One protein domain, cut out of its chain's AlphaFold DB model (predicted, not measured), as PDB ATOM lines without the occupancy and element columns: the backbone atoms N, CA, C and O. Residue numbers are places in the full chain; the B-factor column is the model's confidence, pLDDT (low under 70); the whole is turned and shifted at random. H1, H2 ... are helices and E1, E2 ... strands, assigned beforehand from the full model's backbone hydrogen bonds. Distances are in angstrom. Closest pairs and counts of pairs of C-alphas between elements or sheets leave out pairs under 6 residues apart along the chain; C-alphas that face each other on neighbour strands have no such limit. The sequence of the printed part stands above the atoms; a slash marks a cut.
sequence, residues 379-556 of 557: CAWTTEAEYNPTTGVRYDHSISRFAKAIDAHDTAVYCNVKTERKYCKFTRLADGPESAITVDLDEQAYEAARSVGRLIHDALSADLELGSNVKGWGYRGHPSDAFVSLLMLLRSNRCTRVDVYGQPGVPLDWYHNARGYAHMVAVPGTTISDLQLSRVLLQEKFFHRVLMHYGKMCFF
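Overview. This is residues 379 to 556 of the 557 residues of the protein "Unnamed product" of Ostreococcus tauri (UniProt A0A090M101). A twisted wall of six strands has H3 packed on it, and H2 crosses H3 on the side away from the sheet. The long helix H5 meets the E6 edge with residues 544 to 548, while its earlier part runs out beyond the sheet; H1 grazes the sheet, and short H4 lies among loops away from it. The printed part has 178 residues, with five named helices and six named strands in the order E1 H1 E2 E3 E4 H2 H3 E5 H4 H5 E6. The sheet is mixed, in the order E4 E3 E2 E1 E5 E6, and the class is mixed, helices and strands. The whole is compact, with a radius of gyration of the C-alphas of 16.4 A and spans of 48 by 40 by 33 A.

Along the chain. E1, residues 379 to 382, begins with C-alpha 379 at (-33.988, -15.470, -143.646). H1 is residues 403 to 406. E2, residues 411 to 416, and E3, residues 423 to 428, are each 16.5 A long. E4, residues 437 to 440, comes before H2, residues 443 to 462, 28.5 A. H3, residues 481 to 492, is 16.4 A. E5 is residues 497 to 501, and H4 residues 509 to 512. H5, residues 528 to 549, is 32.4 A long. E6, residues 553 to 556, ends with C-alpha 556 at (-24.943, -24.467, -140.300).

Arrangement. E4 and E6 are the sheet's edge strands. E2, E3 and E4 form a meander, each strand the antiparallel neighbour of the one before, with hairpins E2 and E3, E3 and E4; N 414 and O 425 are 2.9 A apart, N 426 and O 437 2.8 A. E1 is parallel to E2, with N 382 and O 413 2.9 A apart, and to E5, with N 381 and O 499 2.7 A apart. E5 and E6 are parallel, with N 500 and O 554 2.8 A apart. E1, H1, E2 and E5, H4 H5, E6 are strand-helix-strand units, parallel neighbour strands with helices between, their crossovers right-handed. H3 and H5 on one face of the sheet make two layers; the closest C-alphas of H5 and E6, Leu 547 and Met 553, are 5.5 A apart. H2 touches H3 with residues 445 to 453 alone, about perpendicular at 73 degrees; the closest C-alphas, Arg 450 and Val 484, are 5.5 A apart. H2 and H5 only just touch, with 3 pairs of C-alphas within 8 A, the closest those of His 457 and Gln 539 at 6.6 A. H4 touches no helix and is not on the sheet. Each O i to N i+4 pair is within hydrogen-bond range in H2 and H3, and 17 of 18 in H5; H1 and H4 are too short for such a pair.

Size, cuts and confidence. The C-alphas farthest apart, Glu 434 and Glu 465, are 49.3 A apart. The printed part has no cut. The links E1 to H1, H2 to H3 and H4 to H5 are long. Mean pLDDT of the printed part is 72.8; 66 residues are under 70, among them 383 to 393, 432 to 445 and 511 to 525.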
ATOM      1  N   CYS A 379     -33.115 -14.337-143.926       79.06
ATOM      2  CA  CYS A 379     -33.988 -15.470-143.646       79.06
ATOM      3  C   CYS A 379     -33.206 -16.652-143.083       79.06
ATOM      4  O   CYS A 379     -32.240 -17.090-143.704       79.06
ATOM      5  N   ALA A 380     -33.696 -17.227-141.990       82.38
ATOM      6  CA  ALA A 380     -33.302 -18.545-141.518       82.38
ATOM      7  C   ALA A 380     -34.212 -19.604-142.148       82.38
ATOM      8  O   ALA A 380     -35.385 -19.708-141.786       82.38
ATOM      9  N   TRP A 381     -33.704 -20.401-143.087       82.75
ATOM     10  CA  TRP A 381     -34.406 -21.592-143.547       82.75
ATOM     11  C   TRP A 381     -34.143 -22.750-142.591       82.75
ATOM     12  O   TRP A 381     -33.007 -23.136-142.315       82.75
ATOM     13  N   THR A 382     -35.238 -23.283-142.074       71.19
ATOM     14  CA  THR A 382     -35.258 -24.277-141.010       71.19
ATOM     15  C   THR A 382     -35.870 -25.566-141.542       71.19
ATOM     16  O   THR A 382     -36.834 -25.548-142.313       71.19
ATOM     17  N   THR A 383     -35.264 -26.692-141.179       65.62
ATOM     18  CA  THR A 383     -35.705 -28.023-141.620       65.62
ATOM     19  C   THR A 383     -36.779 -28.579-140.686       65.62
ATOM     20  O   THR A 383     -37.025 -28.026-139.618       65.62
ATOM     21  N   GLU A 384     -37.411 -29.699-141.054       61.06
ATOM     22  CA  GLU A 384     -38.360 -30.412-140.179       61.06
ATOM     23  C   GLU A 384     -37.760 -30.774-138.810       61.06
ATOM     24  O   GLU A 384     -38.504 -30.896-137.845       61.06
ATOM     25  N   ALA A 385     -36.431 -30.885-138.700       59.81
ATOM     26  CA  ALA A 385     -35.747 -31.142-137.434       59.81
ATOM     27  C   ALA A 385     -35.893 -29.995-136.415       59.81
ATOM     28  O   ALA A 385     -35.737 -30.222-135.220       59.81
ATOM     29  N   GLU A 386     -36.232 -28.787-136.871       68.06
ATOM     30  CA  GLU A 386     -36.427 -27.604-136.027       68.06
ATOM     31  C   GLU A 386     -37.890 -27.393-135.615       68.06
ATOM     32  O   GLU A 386     -38.209 -26.416-134.935       68.06
ATOM     33  N   TYR A 387     -38.788 -28.298-136.016       63.31
ATOM     34  CA  TYR A 387     -40.204 -28.235-135.681       63.31
ATOM     35  C   TYR A 387     -40.651 -29.515-135.002       63.31
ATOM     36  O   TYR A 387     -40.254 -30.625-135.351       63.31
ATOM     37  N   ASN A 388     -41.558 -29.356-134.051       62.22
ATOM     38  CA  ASN A 388     -42.288 -30.476-133.508       62.22
ATOM     39  C   ASN A 388     -43.200 -31.051-134.609       62.22
ATOM     40  O   ASN A 388     -44.091 -30.342-135.082       62.22
ATOM     41  N   PRO A 389     -43.026 -32.320-135.018       57.16
ATOM     42  CA  PRO A 389     -43.799 -32.903-136.114       57.16
ATOM     43  C   PRO A 389     -45.281 -33.095-135.764       57.16
ATOM     44  O   PRO A 389     -46.115 -33.203-136.657       57.16
ATOM     45  N   THR A 390     -45.626 -33.132-134.475       58.12
ATOM     46  CA  THR A 390     -47.002 -33.289-133.989       58.12
ATOM     47  C   THR A 390     -47.730 -31.953-133.907       58.12
ATOM     48  O   THR A 390     -48.897 -31.870-134.274       58.12
ATOM     49  N   THR A 391     -47.063 -30.905-133.419       63.38
ATOM     50  CA  THR A 391     -47.703 -29.595-133.206       63.38
ATOM     51  C   THR A 391     -47.417 -28.593-134.324       63.38
ATOM     52  O   THR A 391     -48.097 -27.576-134.418       63.38
ATOM     53  N   GLY A 392     -46.412 -28.847-135.167       61.81
ATOM     54  CA  GLY A 392     -45.932 -27.916-136.192       61.81
ATOM     55  C   GLY A 392     -45.287 -26.648-135.619       61.81
ATOM     56  O   GLY A 392     -45.068 -25.682-136.353       61.81
ATOM     57  N   VAL A 393     -45.018 -26.617-134.309       69.25
ATOM     58  CA  VAL A 393     -44.413 -25.476-133.613       69.25
ATOM     59  C   VAL A 393     -42.894 -25.606-133.650       69.25
ATOM     60  O   VAL A 393     -42.359 -26.698-133.463       69.25
ATOM     61  N   ARG A 394     -42.203 -24.488-133.893       74.12
ATOM     62  CA  ARG A 394     -40.738 -24.429-133.875       74.12
ATOM     63  C   ARG A 394     -40.215 -24.744-132.472       74.12
ATOM     64  O   ARG A 394     -40.759 -24.237-131.493       74.12
ATOM     65  N   TYR A 395     -39.152 -25.533-132.386       71.69
ATOM     66  CA  TYR A 395     -38.446 -25.758-131.133       71.69
ATOM     67  C   TYR A 395     -37.816 -24.460-130.618       71.69
ATOM     68  O   TYR A 395     -37.214 -23.695-131.372       71.69
ATOM     69  N   ASP A 396     -37.972 -24.207-129.322       73.56
ATOM     70  CA  ASP A 396     -37.320 -23.094-128.642       73.56
ATOM     71  C   ASP A 396     -35.891 -23.473-128.211       73.56
ATOM     72  O   ASP A 396     -35.395 -24.568-128.487       73.56
ATOM     73  N   HIS A 397     -35.225 -22.562-127.506       72.12
ATOM     74  CA  HIS A 397     -33.860 -22.743-127.008       72.12
ATOM     75  C   HIS A 397     -33.697 -23.891-125.999       72.12
ATOM     76  O   HIS A 397     -32.564 -24.273-125.711       72.12
ATOM     77  N   SER A 398     -34.787 -24.443-125.451       68.69
ATOM     78  CA  SER A 398     -34.719 -25.598-124.551       68.69
ATOM     79  C   SER A 398     -34.539 -26.920-125.306       68.69
ATOM     80  O   SER A 398     -34.023 -27.881-124.737       68.69
ATOM     81  N   ILE A 399     -34.922 -26.959-126.587       65.56
ATOM     82  CA  ILE A 399     -34.890 -28.166-127.424       65.56
ATOM     83  C   ILE A 399     -33.920 -28.008-128.602       65.56
ATOM     84  O   ILE A 399     -33.176 -28.937-128.914       65.56
ATOM     85  N   SER A 400     -33.889 -26.838-129.246       69.56
ATOM     86  CA  SER A 400     -33.019 -26.567-130.391       69.56
ATOM     87  C   SER A 400     -31.817 -25.714-130.007       69.56
ATOM     88  O   SER A 400     -31.942 -24.581-129.541       69.56
ATOM     89  N   ARG A 401     -30.623 -26.224-130.333       69.00
ATOM     90  CA  ARG A 401     -29.383 -25.442-130.260       69.00
ATOM     91  C   ARG A 401     -29.372 -24.273-131.244       69.00
ATOM     92  O   ARG A 401     -28.720 -23.276-130.971       69.00
ATOM     93  N   PHE A 402     -30.085 -24.375-132.368       71.38
ATOM     94  CA  PHE A 402     -30.108 -23.331-133.391       71.38
ATOM     95  C   PHE A 402     -31.090 -22.215-133.085       71.38
ATOM     96  O   PHE A 402     -30.966 -21.161-133.699       71.38
ATOM     97  N   ALA A 403     -32.020 -22.403-132.141       73.38
ATOM     98  CA  ALA A 403     -33.058 -21.423-131.833       73.38
ATOM     99  C   ALA A 403     -32.490 -20.005-131.672       73.38
ATOM    100  O   ALA A 403     -32.960 -19.092-132.338       73.38
ATOM    101  N   LYS A 404     -31.399 -19.845-130.909       76.19
ATOM    102  CA  LYS A 404     -30.747 -18.545-130.686       76.19
ATOM    103  C   LYS A 404     -30.147 -17.924-131.958       76.19
ATOM    104  O   LYS A 404     -30.227 -16.714-132.129       76.19
ATOM    105  N   ALA A 405     -29.549 -18.722-132.847       75.44
ATOM    106  CA  ALA A 405     -29.039 -18.213-134.124       75.44
ATOM    107  C   ALA A 405     -30.167 -17.910-135.111       75.44
ATOM    108  O   ALA A 405     -30.117 -16.896-135.797       75.44
ATOM    109  N   ILE A 406     -31.205 -18.747-135.143       77.38
ATOM    110  CA  ILE A 406     -32.412 -18.504-135.931       77.38
ATOM    111  C   ILE A 406     -33.061 -17.192-135.481       77.38
ATOM    112  O   ILE A 406     -33.395 -16.380-136.332       77.38
ATOM    113  N   ASP A 407     -33.164 -16.946-134.173       79.12
ATOM    114  CA  ASP A 407     -33.756 -15.733-133.589       79.12
ATOM    115  C   ASP A 407     -32.970 -14.448-133.907       79.12
ATOM    116  O   ASP A 407     -33.510 -13.354-133.764       79.12
ATOM    117  N   ALA A 408     -31.720 -14.558-134.372       80.62
ATOM    118  CA  ALA A 408     -30.933 -13.418-134.844       80.62
ATOM    119  C   ALA A 408     -31.308 -12.967-136.271       80.62
ATOM    120  O   ALA A 408     -30.779 -11.966-136.757       80.62
ATOM    121  N   HIS A 409     -32.186 -13.708-136.955       78.56
ATOM    122  CA  HIS A 409     -32.701 -13.355-138.272       78.56
ATOM    123  C   HIS A 409     -33.978 -12.521-138.202       78.56
ATOM    124  O   HIS A 409     -34.692 -12.502-137.203       78.56
ATOM    125  N   ASP A 410     -34.311 -11.884-139.322       76.69
ATOM    126  CA  ASP A 410     -35.565 -11.142-139.456       76.69
ATOM    127  C   ASP A 410     -36.752 -12.103-139.629       76.69
ATOM    128  O   ASP A 410     -37.842 -11.889-139.090       76.69
ATOM    129  N   THR A 411     -36.531 -13.186-140.383       77.06
ATOM    130  CA  THR A 411     -37.586 -14.121-140.781       77.06
ATOM    131  C   THR A 411     -37.137 -15.573-140.653       77.06
ATOM    132  O   THR A 411     -36.120 -15.972-141.215       77.06
ATOM    133  N   ALA A 412     -37.947 -16.401-139.995       80.50
ATOM    134  CA  ALA A 412     -37.829 -17.853-140.051       80.50
ATOM    135  C   ALA A 412     -38.694 -18.416-141.184       80.50
ATOM    136  O   ALA A 412     -39.857 -18.040-141.350       80.50
ATOM    137  N   VAL A 413     -38.128 -19.336-141.960       79.50
ATOM    138  CA  VAL A 413     -38.773 -19.963-143.111       79.50
ATOM    139  C   VAL A 413     -38.838 -21.467-142.904       79.50
ATOM    140  O   VAL A 413     -37.824 -22.109-142.622       79.50
ATOM    141  N   TYR A 414     -40.024 -22.030-143.104       79.31
ATOM    142  CA  TYR A 414     -40.276 -23.466-143.122       79.31
ATOM    143  C   TYR A 414     -41.032 -23.824-144.393       79.31
ATOM    144  O   TYR A 414     -42.018 -23.170-144.709       79.31
ATOM    145  N   CYS A 415     -40.603 -24.856-145.112       75.94
ATOM    146  CA  CYS A 415     -41.303 -25.328-146.304       75.94
ATOM    147  C   CYS A 415     -41.738 -26.774-146.109       75.94
ATOM    148  O   CYS A 415     -40.915 -27.628-145.787       75.94
ATOM    149  N   ASN A 416     -43.021 -27.039-146.339       75.31
ATOM    150  CA  ASN A 416     -43.569 -28.381-146.411       75.31
ATOM    151  C   ASN A 416     -43.935 -28.688-147.860       75.31
ATOM    152  O   ASN A 416     -44.774 -28.027-148.470       75.31
ATOM    153  N   VAL A 417     -43.285 -29.708-148.399       72.38
ATOM    154  CA  VAL A 417     -43.429 -30.165-149.785       72.38
ATOM    155  C   VAL A 417     -43.808 -31.642-149.876       72.38
ATOM    156  O   VAL A 417     -44.009 -32.150-150.975       72.38
ATOM    157  N   LYS A 418     -43.941 -32.313-148.724       69.19
ATOM    158  CA  LYS A 418     -44.267 -33.741-148.617       69.19
ATOM    159  C   LYS A 418     -45.772 -34.010-148.628       69.19
ATOM    160  O   LYS A 418     -46.192 -35.136-148.869       69.19
ATOM    161  N   THR A 419     -46.585 -32.998-148.335       68.31
ATOM    162  CA  THR A 419     -48.050 -33.082-148.367       68.31
ATOM    163  C   THR A 419     -48.608 -32.706-149.739       68.31
ATOM    164  O   THR A 419     -47.962 -31.985-150.496       68.31
ATOM    165  N   GLU A 420     -49.842 -33.133-150.041       66.88
ATOM    166  CA  GLU A 420     -50.558 -32.739-151.272       66.88
ATOM    167  C   GLU A 420     -50.580 -31.215-151.455       66.88
ATOM    168  O   GLU A 420     -50.374 -30.697-152.551       66.88
ATOM    169  N   ARG A 421     -50.757 -30.483-150.349       69.00
ATOM    170  CA  ARG A 421     -50.602 -29.032-150.312       69.00
ATOM    171  C   ARG A 421     -49.152 -28.677-150.001       69.00
ATOM    172  O   ARG A 421     -48.727 -28.796-148.853       69.00
ATOM    173  N   LYS A 422     -48.414 -28.219-151.010       71.31
ATOM    174  CA  LYS A 422     -47.040 -27.719-150.873       71.31
ATOM    175  C   LYS A 422     -47.068 -26.244-150.466       71.31
ATOM    176  O   LYS A 422     -47.769 -25.456-151.096       71.31
ATOM    177  N   TYR A 423     -46.328 -25.849-149.436       71.25
ATOM    178  CA  TYR A 423     -46.299 -24.465-148.952       71.25
ATOM    179  C   TYR A 423     -44.969 -24.097-148.286       71.25
ATOM    180  O   TYR A 423     -44.257 -24.958-147.776       71.25
ATOM    181  N   CYS A 424     -44.671 -22.799-148.222       72.88
ATOM    182  CA  CYS A 424     -43.662 -22.242-147.323       72.88
ATOM    183  C   CYS A 424     -44.293 -21.226-146.371       72.88
ATOM    184  O   CYS A 424     -45.025 -20.330-146.786       72.88
ATOM    185  N   LYS A 425     -43.988 -21.351-145.086       75.50
ATOM    186  CA  LYS A 425     -44.372 -20.439-144.016       75.50
ATOM    187  C   LYS A 425     -43.205 -19.510-143.702       75.50
ATOM    188  O   LYS A 425     -42.113 -19.975-143.387       75.50
ATOM    189  N   PHE A 426     -43.459 -18.211-143.772       75.88
ATOM    190  CA  PHE A 426     -42.527 -17.143-143.429       75.88
ATOM    191  C   PHE A 426     -43.010 -16.491-142.140       75.88
ATOM    192  O   PHE A 426     -44.108 -15.948-142.105       75.88
ATOM    193  N   THR A 427     -42.218 -16.553-141.080       75.06
ATOM    194  CA  THR A 427     -42.577 -16.018-139.762       75.06
ATOM    195  C   THR A 427     -41.610 -14.903-139.418       75.06
ATOM    196  O   THR A 427     -40.410 -15.166-139.326       75.06
ATOM    197  N   ARG A 428     -42.098 -13.671-139.234       75.31
ATOM    198  CA  ARG A 428     -41.239 -12.590-138.741       75.31
ATOM    199  C   ARG A 428     -40.938 -12.837-137.275       75.31
ATOM    200  O   ARG A 428     -41.846 -13.020-136.468       75.31
ATOM    201  N   LEU A 429     -39.657 -12.862-136.939       76.81
ATOM    202  CA  LEU A 429     -39.220 -13.241-135.598       76.81
ATOM    203  C   LEU A 429     -39.482 -12.125-134.578       76.81
ATOM    204  O   LEU A 429     -39.853 -12.423-133.447       76.81
ATOM    205  N   ALA A 430     -39.405 -10.860-135.002       75.50
ATOM    206  CA  ALA A 430     -39.718  -9.701-134.161       75.50
ATOM    207  C   ALA A 430     -41.204  -9.616-133.759       75.50
ATOM    208  O   ALA A 430     -41.519  -9.199-132.648       75.50
ATOM    209  N   ASP A 431     -42.104 -10.041-134.647       71.38
ATOM    210  CA  ASP A 431     -43.556  -9.879-134.489       71.38
ATOM    211  C   ASP A 431     -44.228 -11.137-133.888       71.38
ATOM    212  O   ASP A 431     -45.441 -11.179-133.688       71.38
ATOM    213  N   GLY A 432     -43.449 -12.189-133.613       63.72
ATOM    214  CA  GLY A 432     -43.940 -13.456-133.070       63.72
ATOM    215  C   GLY A 432     -44.692 -14.340-134.084       63.72
ATOM    216  O   GLY A 432     -44.852 -13.989-135.256       63.72
ATOM    217  N   PRO A 433     -45.166 -15.529-133.661       62.56
ATOM    218  CA  PRO A 433     -45.743 -16.544-134.550       62.56
ATOM    219  C   PRO A 433     -47.068 -16.133-135.211       62.56
ATOM    220  O   PRO A 433     -47.452 -16.737-136.214       62.56
ATOM    221  N   GLU A 434     -47.753 -15.117-134.679       62.41
ATOM    222  CA  GLU A 434     -49.001 -14.569-135.234       62.41
ATOM    223  C   GLU A 434     -48.774 -13.779-136.532       62.41
ATOM    224  O   GLU A 434     -49.678 -13.655-137.354       62.41
ATOM    225  N   SER A 435     -47.541 -13.325-136.775       63.88
ATOM    226  CA  SER A 435     -47.130 -12.634-138.005       63.88
ATOM    227  C   SER A 435     -46.829 -13.571-139.181       63.88
ATOM    228  O   SER A 435     -46.287 -13.149-140.209       63.88
ATOM    229  N   ALA A 436     -47.124 -14.865-139.035       65.12
ATOM    230  CA  ALA A 436     -46.751 -15.854-140.023       65.12
ATOM    231  C   ALA A 436     -47.561 -15.729-141.318       65.12
ATOM    232  O   ALA A 436     -48.785 -15.835-141.342       65.12
ATOM    233  N   ILE A 437     -46.841 -15.607-142.427       66.81
ATOM    234  CA  ILE A 437     -47.380 -15.631-143.777       66.81
ATOM    235  C   ILE A 437     -47.124 -17.024-144.349       66.81
ATOM    236  O   ILE A 437     -45.997 -17.370-144.706       66.81
ATOM    237  N   THR A 438     -48.175 -17.829-144.452       65.50
ATOM    238  CA  THR A 438     -48.124 -19.085-145.205       65.50
ATOM    239  C   THR A 438     -48.353 -18.787-146.667       65.50
ATOM    240  O   THR A 438     -49.296 -18.076-147.015       65.50
ATOM    241  N   VAL A 439     -47.516 -19.358-147.523       61.06
ATOM    242  CA  VAL A 439     -47.727 -19.247-148.948       61.06
ATOM    243  C   VAL A 439     -47.641 -20.576-149.667       61.06
ATOM    244  O   VAL A 439     -46.650 -21.295-149.566       61.06
ATOM    245  N   ASP A 440     -48.705 -20.870-150.409       60.94
ATOM    246  CA  ASP A 440     -48.818 -22.070-151.224       60.94
ATOM    247  C   ASP A 440     -47.827 -22.012-152.386       60.94
ATOM    248  O   ASP A 440     -47.698 -20.985-153.062       60.94
ATOM    249  N   LEU A 441     -47.139 -23.130-152.592       63.72
ATOM    250  CA  LEU A 441     -46.218 -23.348-153.693       63.72
ATOM    251  C   LEU A 441     -47.026 -23.813-154.902       63.72
ATOM    252  O   LEU A 441     -47.672 -24.861-154.853       63.72
ATOM    253  N   ASP A 442     -46.987 -23.038-155.984       64.75
ATOM    254  CA  ASP A 442     -47.611 -23.443-157.243       64.75
ATOM    255  C   ASP A 442     -46.981 -24.745-157.779       64.75
ATOM    256  O   ASP A 442     -45.760 -24.925-157.770       64.75
ATOM    257  N   GLU A 443     -47.821 -25.668-158.251       68.75
ATOM    258  CA  GLU A 443     -47.382 -26.985-158.720       68.75
ATOM    259  C   GLU A 443     -46.534 -26.892-159.999       68.75
ATOM    260  O   GLU A 443     -45.542 -27.612-160.136       68.75
ATOM    261  N   GLN A 444     -46.854 -25.961-160.907       66.31
ATOM    262  CA  GLN A 444     -46.063 -25.735-162.121       66.31
ATOM    263  C   GLN A 444     -44.696 -25.156-161.758       66.31
ATOM    264  O   GLN A 444     -43.673 -25.573-162.305       66.31
ATOM    265  N   ALA A 445     -44.656 -24.230-160.799       66.94
ATOM    266  CA  ALA A 445     -43.408 -23.675-160.302       66.94
ATOM    267  C   ALA A 445     -42.542 -24.712-159.575       66.94
ATOM    268  O   ALA A 445     -41.317 -24.689-159.726       66.94
ATOM    269  N   TYR A 446     -43.161 -25.625-158.825       73.94
ATOM    270  CA  TYR A 446     -42.473 -26.751-158.201       73.94
ATOM    271  C   TYR A 446     -41.834 -27.661-159.253       73.94
ATOM    272  O   TYR A 446     -40.643 -27.954-159.176       73.94
ATOM    273  N   GLU A 447     -42.587 -28.065-160.278       77.06
ATOM    274  CA  GLU A 447     -42.060 -28.920-161.347       77.06
ATOM    275  C   GLU A 447     -41.006 -28.211-162.214       77.06
ATOM    276  O   GLU A 447     -40.046 -28.840-162.670       77.06
ATOM    277  N   ALA A 448     -41.101 -26.890-162.379       74.00
ATOM    278  CA  ALA A 448     -40.055 -26.087-163.011       74.00
ATOM    279  C   ALA A 448     -38.775 -26.019-162.158       74.00
ATOM    280  O   ALA A 448     -37.674 -26.159-162.684       74.00
ATOM    281  N   ALA A 449     -38.887 -25.851-160.839       78.06
ATOM    282  CA  ALA A 449     -37.732 -25.906-159.944       78.06
ATOM    283  C   ALA A 449     -37.122 -27.317-159.901       78.06
ATOM    284  O   ALA A 449     -35.901 -27.475-159.912       78.06
ATOM    285  N   ARG A 450     -37.960 -28.357-159.953       84.88
ATOM    286  CA  ARG A 450     -37.533 -29.755-160.040       84.88
ATOM    287  C   ARG A 450     -36.803 -30.063-161.346       84.88
ATOM    288  O   ARG A 450     -35.809 -30.786-161.328       84.88
ATOM    289  N   SER A 451     -37.260 -29.528-162.478       84.00
ATOM    290  CA  SER A 451     -36.564 -29.697-163.760       84.00
ATOM    291  C   SER A 451     -35.196 -29.015-163.759       84.00
ATOM    292  O   SER A 451     -34.233 -29.586-164.262       84.00
ATOM    293  N   VAL A 452     -35.077 -27.863-163.101       83.62
ATOM    294  CA  VAL A 452     -33.794 -27.180-162.898       83.62
ATOM    295  C   VAL A 452     -32.878 -27.971-161.973       83.62
ATOM    296  O   VAL A 452     -31.699 -28.117-162.282       83.62
ATOM    297  N   GLY A 453     -33.403 -28.549-160.890       87.94
ATOM    298  CA  GLY A 453     -32.625 -29.446-160.035       87.94
ATOM    299  C   GLY A 453     -32.053 -30.638-160.809       87.94
ATOM    300  O   GLY A 453     -30.886 -30.975-160.631       87.94
ATOM    301  N   ARG A 454     -32.819 -31.206-161.755       89.81
ATOM    302  CA  ARG A 454     -32.313 -32.240-162.676       89.81
ATOM    303  C   ARG A 454     -31.177 -31.728-163.566       89.81
ATOM    304  O   ARG A 454     -30.161 -32.399-163.660       89.81
ATOM    305  N   LEU A 455     -31.295 -30.527-164.142       88.06
ATOM    306  CA  LEU A 455     -30.215 -29.924-164.939       88.06
ATOM    307  C   LEU A 455     -28.931 -29.715-164.123       88.06
ATOM    308  O   LEU A 455     -27.838 -29.978-164.614       88.06
ATOM    309  N   ILE A 456     -29.063 -29.270-162.871       89.06
ATOM    310  CA  ILE A 456     -27.934 -29.131-161.939       89.06
ATOM    311  C   ILE A 456     -27.294 -30.502-161.685       89.06
ATOM    312  O   ILE A 456     -26.076 -30.630-161.784       89.06
ATOM    313  N   HIS A 457     -28.089 -31.536-161.404       89.81
ATOM    314  CA  HIS A 457     -27.579 -32.896-161.203       89.81
ATOM    315  C   HIS A 457     -26.893 -33.455-162.449       89.81
ATOM    316  O   HIS A 457     -25.847 -34.092-162.334       89.81
ATOM    317  N   ASP A 458     -27.443 -33.205-163.635       88.19
ATOM    318  CA  ASP A 458     -26.854 -33.631-164.901       88.19
ATOM    319  C   ASP A 458     -25.515 -32.927-165.151       88.19
ATOM    320  O   ASP A 458     -24.540 -33.590-165.504       88.19
ATOM    321  N   ALA A 459     -25.430 -31.617-164.890       87.94
ATOM    322  CA  ALA A 459     -24.186 -30.852-164.987       87.94
ATOM    323  C   ALA A 459     -23.116 -31.367-164.008       87.94
ATOM    324  O   ALA A 459     -21.970 -31.574-164.402       87.94
ATOM    325  N   LEU A 460     -23.494 -31.649-162.757       88.19
ATOM    326  CA  LEU A 460     -22.602 -32.256-161.763       88.19
ATOM    327  C   LEU A 460     -22.159 -33.664-162.164       88.19
ATOM    328  O   LEU A 460     -21.009 -34.038-161.960       88.19
ATOM    329  N   SER A 461     -23.069 -34.445-162.743       86.44
ATOM    330  CA  SER A 461     -22.780 -35.812-163.177       86.44
ATOM    331  C   SER A 461     -21.895 -35.864-164.420       86.44
ATOM    332  O   SER A 461     -21.218 -36.867-164.631       86.44
ATOM    333  N   ALA A 462     -21.913 -34.822-165.252       86.12
ATOM    334  CA  ALA A 462     -21.048 -34.701-166.420       86.12
ATOM    335  C   ALA A 462     -19.604 -34.313-166.051       86.12
ATOM    336  O   ALA A 462     -18.682 -34.605-166.810       86.12
ATOM    337  N   ASP A 463     -19.397 -33.692-164.888       85.06
ATOM    338  CA  ASP A 463     -18.079 -33.310-164.387       85.06
ATOM    339  C   ASP A 463     -17.404 -34.489-163.663       85.06
ATOM    340  O   ASP A 463     -17.555 -34.700-162.455       85.06
ATOM    341  N   LEU A 464     -16.679 -35.299-164.440       78.25
ATOM    342  CA  LEU A 464     -15.987 -36.495-163.951       78.25
ATOM    343  C   LEU A 464     -14.828 -36.166-163.001       78.25
ATOM    344  O   LEU A 464     -14.549 -36.943-162.088       78.25
ATOM    345  N   GLU A 465     -14.166 -35.023-163.188       78.38
ATOM    346  CA  GLU A 465     -13.069 -34.595-162.317       78.38
ATOM    347  C   GLU A 465     -13.584 -34.246-160.925       78.38
ATOM    348  O   GLU A 465     -12.970 -34.618-159.924       78.38
ATOM    349  N   LEU A 466     -14.749 -33.598-160.854       75.56
ATOM    350  CA  LEU A 466     -15.379 -33.204-159.598       75.56
ATOM    351  C   LEU A 466     -15.805 -34.393-158.725       75.56
ATOM    352  O   LEU A 466     -15.851 -34.285-157.498       75.56
ATOM    353  N   GLY A 467     -16.102 -35.516-159.374       68.88
ATOM    354  CA  GLY A 467     -16.450 -36.785-158.745       68.88
ATOM    355  C   GLY A 467     -15.295 -37.742-158.509       68.88
ATOM    356  O   GLY A 467     -15.521 -38.826-157.966       68.88
ATOM    357  N   SER A 468     -14.080 -37.398-158.945       66.94
ATOM    358  CA  SER A 468     -12.936 -38.297-158.809       66.94
ATOM    359  C   SER A 468     -12.728 -38.662-157.333       66.94
ATOM    360  O   SER A 468     -12.675 -37.803-156.459       66.94
ATOM    361  N   ASN A 469     -12.670 -39.963-157.032       64.38
ATOM    362  CA  ASN A 469     -12.551 -40.509-155.669       64.38
ATOM    363  C   ASN A 469     -13.751 -40.266-154.726       64.38
ATOM    364  O   ASN A 469     -13.641 -40.507-153.525       64.38
ATOM    365  N   VAL A 470     -14.914 -39.853-155.242       68.94
ATOM    366  CA  VAL A 470     -16.142 -39.673-154.451       68.94
ATOM    367  C   VAL A 470     -17.119 -40.824-154.728       68.94
ATOM    368  O   VAL A 470     -17.757 -40.893-155.782       68.94
ATOM    369  N   LYS A 471     -17.270 -41.750-153.769       66.81
ATOM    370  CA  LYS A 471     -18.190 -42.894-153.899       66.81
ATOM    371  C   LYS A 471     -19.635 -42.410-154.069       66.81
ATOM    372  O   LYS A 471     -20.158 -41.673-153.240       66.81
ATOM    373  N   GLY A 472     -20.299 -42.875-155.127       68.50
ATOM    374  CA  GLY A 472     -21.698 -42.537-155.410       68.50
ATOM    375  C   GLY A 472     -21.913 -41.218-156.160       68.50
ATOM    376  O   GLY A 472     -23.070 -40.848-156.369       68.50
ATOM    377  N   TRP A 473     -20.844 -40.537-156.595       79.31
ATOM    378  CA  TRP A 473     -20.945 -39.399-157.511       79.31
ATOM    379  C   TRP A 473     -21.504 -39.808-158.883       79.31
ATOM    380  O   TRP A 473     -21.444 -40.971-159.279       79.31
ATOM    381  N   GLY A 474     -22.050 -38.839-159.619       74.75
ATOM    382  CA  GLY A 474     -22.573 -39.048-160.975       74.75
ATOM    383  C   GLY A 474     -23.954 -39.702-161.033       74.75
ATOM    384  O   GLY A 474     -24.419 -40.080-162.109       74.75
ATOM    385  N   TYR A 475     -24.625 -39.847-159.890       81.81
ATOM    386  CA  TYR A 475     -25.974 -40.388-159.844       81.81
ATOM    387  C   TYR A 475     -26.983 -39.397-160.436       81.81
ATOM    388  O   TYR A 475     -27.214 -38.331-159.883       81.81
ATOM    389  N   ARG A 476     -27.641 -39.764-161.537       82.44
ATOM    390  CA  ARG A 476     -28.673 -38.932-162.186       82.44
ATOM    391  C   ARG A 476     -30.051 -39.162-161.566       82.44
ATOM    392  O   ARG A 476     -30.984 -39.629-162.217       82.44
ATOM    393  N   GLY A 477     -30.140 -38.910-160.265       81.44
ATOM    394  CA  GLY A 477     -31.368 -39.042-159.488       81.44
ATOM    395  C   GLY A 477     -32.277 -37.824-159.590       81.44
ATOM    396  O   GLY A 477     -31.857 -36.729-159.972       81.44
ATOM    397  N   HIS A 478     -33.536 -37.997-159.188       87.88
ATOM    398  CA  HIS A 478     -34.417 -36.856-158.961       87.88
ATOM    399  C   HIS A 478     -33.907 -36.006-157.789       87.88
ATOM    400  O   HIS A 478     -33.492 -36.583-156.786       87.88
ATOM    401  N   PRO A 479     -33.959 -34.665-157.893       88.81
ATOM    402  CA  PRO A 479     -33.638 -33.792-156.771       88.81
ATOM    403  C   PRO A 479     -34.573 -34.048-155.594       88.81
ATOM    404  O   PRO A 479     -35.753 -34.357-155.789       88.81
ATOM    405  N   SER A 480     -34.031 -33.910-154.389       85.25
ATOM    406  CA  SER A 480     -34.776 -33.989-153.144       85.25
ATOM    407  C   SER A 480     -35.774 -32.838-153.057       85.25
ATOM    408  O   SER A 480     -35.526 -31.725-153.531       85.25
ATOM    409  N   ASP A 481     -36.914 -33.071-152.410       82.38
ATOM    410  CA  ASP A 481     -37.939 -32.031-152.280       82.38
ATOM    411  C   ASP A 481     -37.417 -30.813-151.490       82.38
ATOM    412  O   ASP A 481     -37.808 -29.666-151.734       82.38
ATOM    413  N   ALA A 482     -36.469 -31.039-150.573       79.44
ATOM    414  CA  ALA A 482     -35.802 -29.974-149.838       79.44
ATOM    415  C   ALA A 482     -34.918 -29.118-150.759       79.44
ATOM    416  O   ALA A 482     -34.944 -27.891-150.670       79.44
ATOM    417  N   PHE A 483     -34.199 -29.736-151.695       84.69
ATOM    418  CA  PHE A 483     -33.416 -29.019-152.695       84.69
ATOM    419  C   PHE A 483     -34.284 -28.198-153.645       84.69
ATOM    420  O   PHE A 483     -33.996 -27.031-153.907       84.69
ATOM    421  N   VAL A 484     -35.401 -28.770-154.102       83.62
ATOM    422  CA  VAL A 484     -36.391 -28.043-154.908       83.62
ATOM    423  C   VAL A 484     -36.922 -26.830-154.137       83.62
ATOM    424  O   VAL A 484     -36.972 -25.728-154.684       83.62
ATOM    425  N   SER A 485     -37.229 -26.999-152.848       78.88
ATOM    426  CA  SER A 485     -37.666 -25.904-151.971       78.88
ATOM    427  C   SER A 485     -36.609 -24.806-151.845       78.88
ATOM    428  O   SER A 485     -36.938 -23.625-151.954       78.88
ATOM    429  N   LEU A 486     -35.333 -25.172-151.677       81.00
ATOM    430  CA  LEU A 486     -34.229 -24.213-151.626       81.00
ATOM    431  C   LEU A 486     -34.121 -23.407-152.927       81.00
ATOM    432  O   LEU A 486     -34.024 -22.181-152.876       81.00
ATOM    433  N   LEU A 487     -34.183 -24.064-154.090       80.06
ATOM    434  CA  LEU A 487     -34.155 -23.383-155.389       80.06
ATOM    435  C   LEU A 487     -35.312 -22.385-155.527       80.06
ATOM    436  O   LEU A 487     -35.116 -21.259-155.992       80.06
ATOM    437  N   MET A 488     -36.510 -22.762-155.076       74.75
ATOM    438  CA  MET A 488     -37.669 -21.866-155.058       74.75
ATOM    439  C   MET A 488     -37.459 -20.674-154.112       74.75
ATOM    440  O   MET A 488     -37.747 -19.536-154.490       74.75
ATOM    441  N   LEU A 489     -36.919 -20.903-152.910       74.06
ATOM    442  CA  LEU A 489     -36.630 -19.846-151.937       74.06
ATOM    443  C   LEU A 489     -35.583 -18.858-152.450       74.06
ATOM    444  O   LEU A 489     -35.816 -17.648-152.395       74.06
ATOM    445  N   LEU A 490     -34.472 -19.353-153.000       72.75
ATOM    446  CA  LEU A 490     -33.414 -18.517-153.570       72.75
ATOM    447  C   LEU A 490     -33.935 -17.669-154.740       72.75
ATOM    448  O   LEU A 490     -33.549 -16.509-154.880       72.75
ATOM    449  N   ARG A 491     -34.866 -18.205-155.543       66.50
ATOM    450  CA  ARG A 491     -35.494 -17.465-156.648       66.50
ATOM    451  C   ARG A 491     -36.523 -16.434-156.194       66.50
ATOM    452  O   ARG A 491     -36.711 -15.424-156.868       66.50
ATOM    453  N   SER A 492     -37.197 -16.681-155.072       62.88
ATOM    454  CA  SER A 492     -38.278 -15.823-154.574       62.88
ATOM    455  C   SER A 492     -37.858 -14.363-154.397       62.88
ATOM    456  O   SER A 492     -38.697 -13.465-154.449       62.88
ATOM    457  N   ASN A 493     -36.561 -14.131-154.146       58.53
ATOM    458  CA  ASN A 493     -35.991 -12.837-153.781       58.53
ATOM    459  C   ASN A 493     -36.723 -12.165-152.597       58.53
ATOM    460  O   ASN A 493     -36.613 -10.957-152.395       58.53
ATOM    461  N   ARG A 494     -37.491 -12.941-151.815       63.88
ATOM    462  CA  ARG A 494     -38.138 -12.493-150.574       63.88
ATOM    463  C   ARG A 494     -37.108 -12.325-149.463       63.88
ATOM    464  O   ARG A 494     -37.247 -11.439-148.629       63.88
ATOM    465  N   CYS A 495     -36.072 -13.152-149.504       64.44
ATOM    466  CA  CYS A 495     -34.948 -13.142-148.588       64.44
ATOM    467  C   CYS A 495     -33.756 -12.461-149.258       64.44
ATOM    468  O   CYS A 495     -33.386 -12.810-150.380       64.44
ATOM    469  N   THR A 496     -33.131 -11.500-148.578       63.91
ATOM    470  CA  THR A 496     -31.903 -10.871-149.092       63.91
ATOM    471  C   THR A 496     -30.721 -11.841-149.070       63.91
ATOM    472  O   THR A 496     -29.814 -11.697-149.899       63.91
ATOM    473  N   ARG A 497     -30.780 -12.814-148.150       71.00
ATOM    474  CA  ARG A 497     -29.888 -13.957-147.933       71.00
ATOM    475  C   ARG A 497     -30.686 -15.088-147.272       71.00
ATOM    476  O   ARG A 497     -31.580 -14.801-146.474       71.00
ATOM    477  N   VAL A 498     -30.366 -16.340-147.595       78.12
ATOM    478  CA  VAL A 498     -30.943 -17.529-146.950       78.12
ATOM    479  C   VAL A 498     -29.844 -18.237-146.163       78.12
ATOM    480  O   VAL A 498     -28.846 -18.646-146.746       78.12
ATOM    481  N   ASP A 499     -30.033 -18.390-144.859       81.62
ATOM    482  CA  ASP A 499     -29.134 -19.123-143.973       81.62
ATOM    483  C   ASP A 499     -29.824 -20.418-143.546       81.62
ATOM    484  O   ASP A 499     -30.959 -20.401-143.078       81.62
ATOM    485  N   VAL A 500     -29.172 -21.551-143.770       80.38
ATOM    486  CA  VAL A 500     -29.753 -22.885-143.603       80.38
ATOM    487  C   VAL A 500     -29.254 -23.500-142.308       80.38
ATOM    488  O   VAL A 500     -28.043 -23.582-142.096       80.38
ATOM    489  N   TYR A 501     -30.183 -23.962-141.475       74.75
ATOM    490  CA  TYR A 501     -29.893 -24.588-140.187       74.75
ATOM    491  C   TYR A 501     -30.318 -26.061-140.187       74.75
ATOM    492  O   TYR A 501     -31.484 -26.391-140.435       74.75
ATOM    493  N   GLY A 502     -29.361 -26.948-139.911       69.25
ATOM    494  CA  GLY A 502     -29.513 -28.397-140.031       69.25
ATOM    495  C   GLY A 502     -29.300 -28.902-141.462       69.25
ATOM    496  O   GLY A 502     -28.994 -28.140-142.377       69.25
ATOM    497  N   GLN A 503     -29.435 -30.216-141.672       67.88
ATOM    498  CA  GLN A 503     -29.209 -30.836-142.982       67.88
ATOM    499  C   GLN A 503     -30.548 -31.074-143.712       67.88
ATOM    500  O   GLN A 503     -31.253 -32.036-143.401       67.88
ATOM    501  N   PRO A 504     -30.926 -30.219-144.679       65.62
ATOM    502  CA  PRO A 504     -32.187 -30.342-145.395       65.62
ATOM    503  C   PRO A 504     -32.225 -31.634-146.211       65.62
ATOM    504  O   PRO A 504     -31.218 -32.061-146.774       65.62
ATOM    505  N   GLY A 505     -33.404 -32.255-146.263       66.88
ATOM    506  CA  GLY A 505     -33.656 -33.449-147.074       66.88
ATOM    507  C   GLY A 505     -33.169 -34.768-146.469       66.88
ATOM    508  O   GLY A 505     -33.426 -35.813-147.059       66.88
ATOM    509  N   VAL A 506     -32.515 -34.753-145.301       71.56
ATOM    510  CA  VAL A 506     -32.133 -35.984-144.596       71.56
ATOM    511  C   VAL A 506     -33.308 -36.503-143.763       71.56
ATOM    512  O   VAL A 506     -33.820 -35.759-142.924       71.56
ATOM    513  N   PRO A 507     -33.727 -37.763-143.951       70.31
ATOM    514  CA  PRO A 507     -34.747 -38.385-143.112       70.31
ATOM    515  C   PRO A 507     -34.326 -38.462-141.632       70.31
ATOM    516  O   PRO A 507     -33.174 -38.759-141.315       70.31
ATOM    517  N   LEU A 508     -35.254 -38.191-140.706       68.56
ATOM    518  CA  LEU A 508     -34.967 -38.177-139.261       68.56
ATOM    519  C   LEU A 508     -34.519 -39.553-138.730       68.56
ATOM    520  O   LEU A 508     -33.670 -39.644-137.845       68.56
ATOM    521  N   ASP A 509     -35.031 -40.631-139.313       68.38
ATOM    522  CA  ASP A 509     -34.669 -42.020-139.022       68.38
ATOM    523  C   ASP A 509     -33.206 -42.356-139.330       68.38
ATOM    524  O   ASP A 509     -32.621 -43.205-138.653       68.38
ATOM    525  N   TRP A 510     -32.559 -41.625-140.242       71.44
ATOM    526  CA  TRP A 510     -31.121 -41.772-140.483       71.44
ATOM    527  C   TRP A 510     -30.276 -41.282-139.298       71.44
ATOM    528  O   TRP A 510     -29.132 -41.711-139.135       71.44
ATOM    529  N   TYR A 511     -30.824 -40.406-138.453       63.81
ATOM    530  CA  TYR A 511     -30.169 -39.940-137.228       63.81
ATOM    531  C   TYR A 511     -30.444 -40.853-136.031       63.81
ATOM    532  O   TYR A 511     -29.584 -40.989-135.164       63.81
ATOM    533  N   HIS A 512     -31.596 -41.528-135.988       59.12
ATOM    534  CA  HIS A 512     -31.936 -42.459-134.903       59.12
ATOM    535  C   HIS A 512     -31.004 -43.679-134.838       59.12
ATOM    536  O   HIS A 512     -30.803 -44.242-133.763       59.12
ATOM    537  N   ASN A 513     -30.386 -44.049-135.962       51.56
ATOM    538  CA  ASN A 513     -29.414 -45.141-136.043       51.56
ATOM    539  C   ASN A 513     -27.957 -44.699-135.796       51.56
ATOM    540  O   ASN A 513     -27.044 -45.530-135.838       51.56
ATOM    541  N   ALA A 514     -27.709 -43.409-135.535       53.09
ATOM    542  CA  ALA A 514     -26.366 -42.884-135.312       53.09
ATOM    543  C   ALA A 514     -25.818 -43.330-133.943       53.09
ATOM    544  O   ALA A 514     -26.338 -42.974-132.885       53.09
ATOM    545  N   ARG A 515     -24.736 -44.118-133.941       42.19
ATOM    546  CA  ARG A 515     -24.051 -44.540-132.709       42.19
ATOM    547  C   ARG A 515     -23.105 -43.433-132.222       42.19
ATOM    548  O   ARG A 515     -21.999 -43.310-132.735       42.19
ATOM    549  N   GLY A 516     -23.507 -42.678-131.197       37.72
ATOM    550  CA  GLY A 516     -22.624 -41.773-130.441       37.72
ATOM    551  C   GLY A 516     -22.962 -40.279-130.553       37.72
ATOM    552  O   GLY A 516     -23.345 -39.780-131.603       37.72
ATOM    553  N   TYR A 517     -22.805 -39.562-129.434       34.09
ATOM    554  CA  TYR A 517     -23.346 -38.213-129.198       34.09
ATOM    555  C   TYR A 517     -22.464 -37.027-129.628       34.09
ATOM    556  O   TYR A 517     -22.875 -35.885-129.447       34.09
ATOM    557  N   ALA A 518     -21.263 -37.226-130.178       30.44
ATOM    558  CA  ALA A 518     -20.378 -36.077-130.426       30.44
ATOM    559  C   ALA A 518     -20.726 -35.306-131.711       30.44
ATOM    560  O   ALA A 518     -20.647 -34.081-131.740       30.44
ATOM    561  N   HIS A 519     -21.173 -36.001-132.758       45.75
ATOM    562  CA  HIS A 519     -21.592 -35.410-134.026       45.75
ATOM    563  C   HIS A 519     -22.647 -36.341-134.614       45.75
ATOM    564  O   HIS A 519     -22.304 -37.448-135.013       45.75
ATOM    565  N   MET A 520     -23.923 -35.954-134.634       49.22
ATOM    566  CA  MET A 520     -24.958 -36.791-135.250       49.22
ATOM    567  C   MET A 520     -24.629 -36.965-136.742       49.22
ATOM    568  O   MET A 520     -24.783 -36.041-137.543       49.22
ATOM    569  N   VAL A 521     -24.085 -38.129-137.101       56.00
ATOM    570  CA  VAL A 521     -23.822 -38.526-138.486       56.00
ATOM    571  C   VAL A 521     -25.054 -39.281-138.953       56.00
ATOM    572  O   VAL A 521     -25.360 -40.342-138.417       56.00
ATOM    573  N   ALA A 522     -25.765 -38.726-139.933       60.03
ATOM    574  CA  ALA A 522     -26.854 -39.438-140.582       60.03
ATOM    575  C   ALA A 522     -26.291 -40.673-141.291       60.03
ATOM    576  O   ALA A 522     -25.422 -40.544-142.158       60.03
ATOM    577  N   VAL A 523     -26.782 -41.852-140.924       66.50
ATOM    578  CA  VAL A 523     -26.442 -43.107-141.593       66.50
ATOM    579  C   VAL A 523     -27.612 -43.455-142.507       66.50
ATOM    580  O   VAL A 523     -28.709 -43.669-141.990       66.50
ATOM    581  N   PRO A 524     -27.414 -43.494-143.840       67.62
ATOM    582  CA  PRO A 524     -28.463 -43.919-144.751       67.62
ATOM    583  C   PRO A 524     -29.013 -45.282-144.346       67.62
ATOM    584  O   PRO A 524     -28.251 -46.181-143.976       67.62
ATOM    585  N   GLY A 525     -30.333 -45.438-144.427       67.06
ATOM    586  CA  GLY A 525     -30.951 -46.751-144.300       67.06
ATOM    587  C   GLY A 525     -30.470 -47.716-145.392       67.06
ATOM    588  O   GLY A 525     -29.779 -47.351-146.346       67.06
ATOM    589  N   THR A 526     -30.814 -48.991-145.243       74.56
ATOM    590  CA  THR A 526     -30.359 -50.056-146.154       74.56
ATOM    591  C   THR A 526     -31.256 -50.228-147.379       74.56
ATOM    592  O   THR A 526     -30.983 -51.083-148.224       74.56
ATOM    593  N   THR A 527     -32.334 -49.449-147.495       79.69
ATOM    594  CA  THR A 527     -33.269 -49.572-148.614       79.69
ATOM    595  C   THR A 527     -32.681 -48.984-149.898       79.69
ATOM    596  O   THR A 527     -31.823 -48.101-149.876       79.69
ATOM    597  N   ILE A 528     -33.173 -49.438-151.054       80.31
ATOM    598  CA  ILE A 528     -32.763 -48.885-152.355       80.31
ATOM    599  C   ILE A 528     -33.064 -47.381-152.421       80.31
ATOM    600  O   ILE A 528     -32.233 -46.616-152.908       80.31
ATOM    601  N   SER A 529     -34.212 -46.950-151.894       80.19
ATOM    602  CA  SER A 529     -34.582 -45.535-151.799       80.19
ATOM    603  C   SER A 529     -33.597 -44.730-150.956       80.19
ATOM    604  O   SER A 529     -33.223 -43.631-151.361       80.19
ATOM    605  N   ASP A 530     -33.121 -45.280-149.836       75.44
ATOM    606  CA  ASP A 530     -32.151 -44.590-148.982       75.44
ATOM    607  C   ASP A 530     -30.797 -44.437-149.676       75.44
ATOM    608  O   ASP A 530     -30.190 -43.364-149.665       75.44
ATOM    609  N   LEU A 531     -30.341 -45.497-150.347       75.25
ATOM    610  CA  LEU A 531     -29.108 -45.478-151.127       75.25
ATOM    611  C   LEU A 531     -29.186 -44.455-152.268       75.25
ATOM    612  O   LEU A 531     -28.236 -43.700-152.477       75.25
ATOM    613  N   GLN A 532     -30.309 -44.384-152.983       82.44
ATOM    614  CA  GLN A 532     -30.529 -43.395-154.042       82.44
ATOM    615  C   GLN A 532     -30.566 -41.964-153.493       82.44
ATOM    616  O   GLN A 532     -29.868 -41.092-154.015       82.44
ATOM    617  N   LEU A 533     -31.311 -41.730-152.409       79.62
ATOM    618  CA  LEU A 533     -31.384 -40.425-151.755       79.62
ATOM    619  C   LEU A 533     -30.009 -39.979-151.248       79.62
ATOM    620  O   LEU A 533     -29.637 -38.821-151.417       79.62
ATOM    621  N   SER A 534     -29.203 -40.888-150.695       78.31
ATOM    622  CA  SER A 534     -27.860 -40.555-150.203       78.31
ATOM    623  C   SER A 534     -26.938 -40.029-151.311       78.31
ATOM    624  O   SER A 534     -26.175 -39.089-151.084       78.31
ATOM    625  N   ARG A 535     -27.057 -40.579-152.529       80.81
ATOM    626  CA  ARG A 535     -26.300 -40.144-153.712       80.81
ATOM    627  C   ARG A 535     -26.785 -38.793-154.235       80.81
ATOM    628  O   ARG A 535     -25.964 -37.952-154.585       80.81
ATOM    629  N   VAL A 536     -28.099 -38.566-154.230       84.12
ATOM    630  CA  VAL A 536     -28.701 -37.259-154.549       84.12
ATOM    631  C   VAL A 536     -28.198 -36.181-153.587       84.12
ATOM    632  O   VAL A 536     -27.641 -35.173-154.016       84.12
ATOM    633  N   LEU A 537     -28.298 -36.427-152.279       79.19
ATOM    634  CA  LEU A 537     -27.881 -35.473-151.250       79.19
ATOM    635  C   LEU A 537     -26.386 -35.120-151.345       79.19
ATOM    636  O   LEU A 537     -25.987 -34.034-150.927       79.19
ATOM    637  N   LEU A 538     -25.542 -36.011-151.877       77.81
ATOM    638  CA  LEU A 538     -24.118 -35.746-152.099       77.81
ATOM    639  C   LEU A 538     -23.881 -34.673-153.172       77.81
ATOM    640  O   LEU A 538     -23.062 -33.778-152.970       77.81
ATOM    641  N   GLN A 539     -24.623 -34.731-154.278       82.69
ATOM    642  CA  GLN A 539     -24.564 -33.729-155.347       82.69
ATOM    643  C   GLN A 539     -25.144 -32.387-154.887       82.69
ATOM    644  O   GLN A 539     -24.540 -31.335-155.094       82.69
ATOM    645  N   GLU A 540     -26.272 -32.420-154.176       86.12
ATOM    646  CA  GLU A 540     -26.921 -31.219-153.634       86.12
ATOM    647  C   GLU A 540     -26.020 -30.482-152.631       86.12
ATOM    648  O   GLU A 540     -25.944 -29.252-152.634       86.12
ATOM    649  N   LYS A 541     -25.249 -31.221-151.821       79.31
ATOM    650  CA  LYS A 541     -24.240 -30.645-150.913       79.31
ATOM    651  C   LYS A 541     -23.142 -29.890-151.643       79.31
ATOM    652  O   LYS A 541     -22.706 -28.849-151.150       79.31
ATOM    653  N   PHE A 542     -22.696 -30.384-152.795       81.94
ATOM    654  CA  PHE A 542     -21.733 -29.637-153.595       81.94
ATOM    655  C   PHE A 542     -22.334 -28.305-154.051       81.94
ATOM    656  O   PHE A 542     -21.714 -27.255-153.893       81.94
ATOM    657  N   PHE A 543     -23.583 -28.311-154.522       86.25
ATOM    658  CA  PHE A 543     -24.260 -27.072-154.900       86.25
ATOM    659  C   PHE A 543     -24.418 -26.100-153.719       86.25
ATOM    660  O   PHE A 543     -24.160 -24.906-153.865       86.25
ATOM    661  N   HIS A 544     -24.748 -26.597-152.521       83.38
ATOM    662  CA  HIS A 544     -24.754 -25.781-151.303       83.38
ATOM    663  C   HIS A 544     -23.396 -25.117-151.041       83.38
ATOM    664  O   HIS A 544     -23.340 -23.950-150.652       83.38
ATOM    665  N   ARG A 545     -22.293 -25.833-151.287       79.19
ATOM    666  CA  ARG A 545     -20.937 -25.293-151.150       79.19
ATOM    667  C   ARG A 545     -20.648 -24.191-152.166       79.19
ATOM    668  O   ARG A 545     -20.087 -23.169-151.787       79.19
ATOM    669  N   VAL A 546     -21.091 -24.355-153.408       84.56
ATOM    670  CA  VAL A 546     -20.991 -23.321-154.450       84.56
ATOM    671  C   VAL A 546     -21.786 -22.067-154.063       84.56
ATOM    672  O   VAL A 546     -21.269 -20.954-154.149       84.56
ATOM    673  N   LEU A 547     -23.012 -22.230-153.556       82.94
ATOM    674  CA  LEU A 547     -23.822 -21.112-153.059       82.94
ATOM    675  C   LEU A 547     -23.150 -20.378-151.892       82.94
ATOM    676  O   LEU A 547     -23.219 -19.149-151.831       82.94
ATOM    677  N   MET A 548     -22.507 -21.114-150.978       79.44
ATOM    678  CA  MET A 548     -21.723 -20.522-149.892       79.44
ATOM    679  C   MET A 548     -20.507 -19.771-150.414       79.44
ATOM    680  O   MET A 548     -20.310 -18.634-150.005       79.44
ATOM    681  N   HIS A 549     -19.741 -20.352-151.336       81.00
ATOM    682  CA  HIS A 549     -18.558 -19.722-151.925       81.00
ATOM    683  C   HIS A 549     -18.882 -18.359-152.547       81.00
ATOM    684  O   HIS A 549     -18.231 -17.363-152.248       81.00
ATOM    685  N   TYR A 550     -19.982 -18.270-153.298       79.81
ATOM    686  CA  TYR A 550     -20.472 -16.998-153.846       79.81
ATOM    687  C   TYR A 550     -21.291 -16.161-152.852       79.81
ATOM    688  O   TYR A 550     -21.914 -15.156-153.215       79.81
ATOM    689  N   GLY A 551     -21.339 -16.585-151.590       75.31
ATOM    690  CA  GLY A 551     -21.957 -15.872-150.488       75.31
ATOM    691  C   GLY A 551     -23.469 -15.682-150.611       75.31
ATOM    692  O   GLY A 551     -24.023 -14.768-149.997       75.31
ATOM    693  N   LYS A 552     -24.143 -16.516-151.401       75.62
ATOM    694  CA  LYS A 552     -25.599 -16.482-151.596       75.62
ATOM    695  C   LYS A 552     -26.355 -17.201-150.477       75.62
ATOM    696  O   LYS A 552     -27.555 -16.989-150.324       75.62
ATOM    697  N   MET A 553     -25.645 -18.010-149.695       79.31
ATOM    698  CA  MET A 553     -26.182 -18.815-148.604       79.31
ATOM    699  C   MET A 553     -25.129 -18.993-147.504       79.31
ATOM    700  O   MET A 553     -23.938 -19.007-147.810       79.31
ATOM    701  N   CYS A 554     -25.545 -19.172-146.252       77.81
ATOM    702  CA  CYS A 554     -24.721 -19.807-145.217       77.81
ATOM    703  C   CYS A 554     -25.369 -21.130-144.792       77.81
ATOM    704  O   CYS A 554     -26.591 -21.257-144.823       77.81
ATOM    705  N   PHE A 555     -24.566 -22.123-144.412       76.50
ATOM    706  CA  PHE A 555     -25.051 -23.440-144.000       76.50
ATOM    707  C   PHE A 555     -24.437 -23.850-142.655       76.50
ATOM    708  O   PHE A 555     -23.210 -23.906-142.515       76.50
ATOM    709  N   PHE A 556     -25.296 -24.162-141.685       70.81
ATOM    710  CA  PHE A 556     -24.943 -24.467-140.300       70.81
ATOM    711  C   PHE A 556     -25.416 -25.881-139.932       70.81
ATOM    712  O   PHE A 556     -26.606 -26.185-140.026       70.81
TER     713      PHE A 556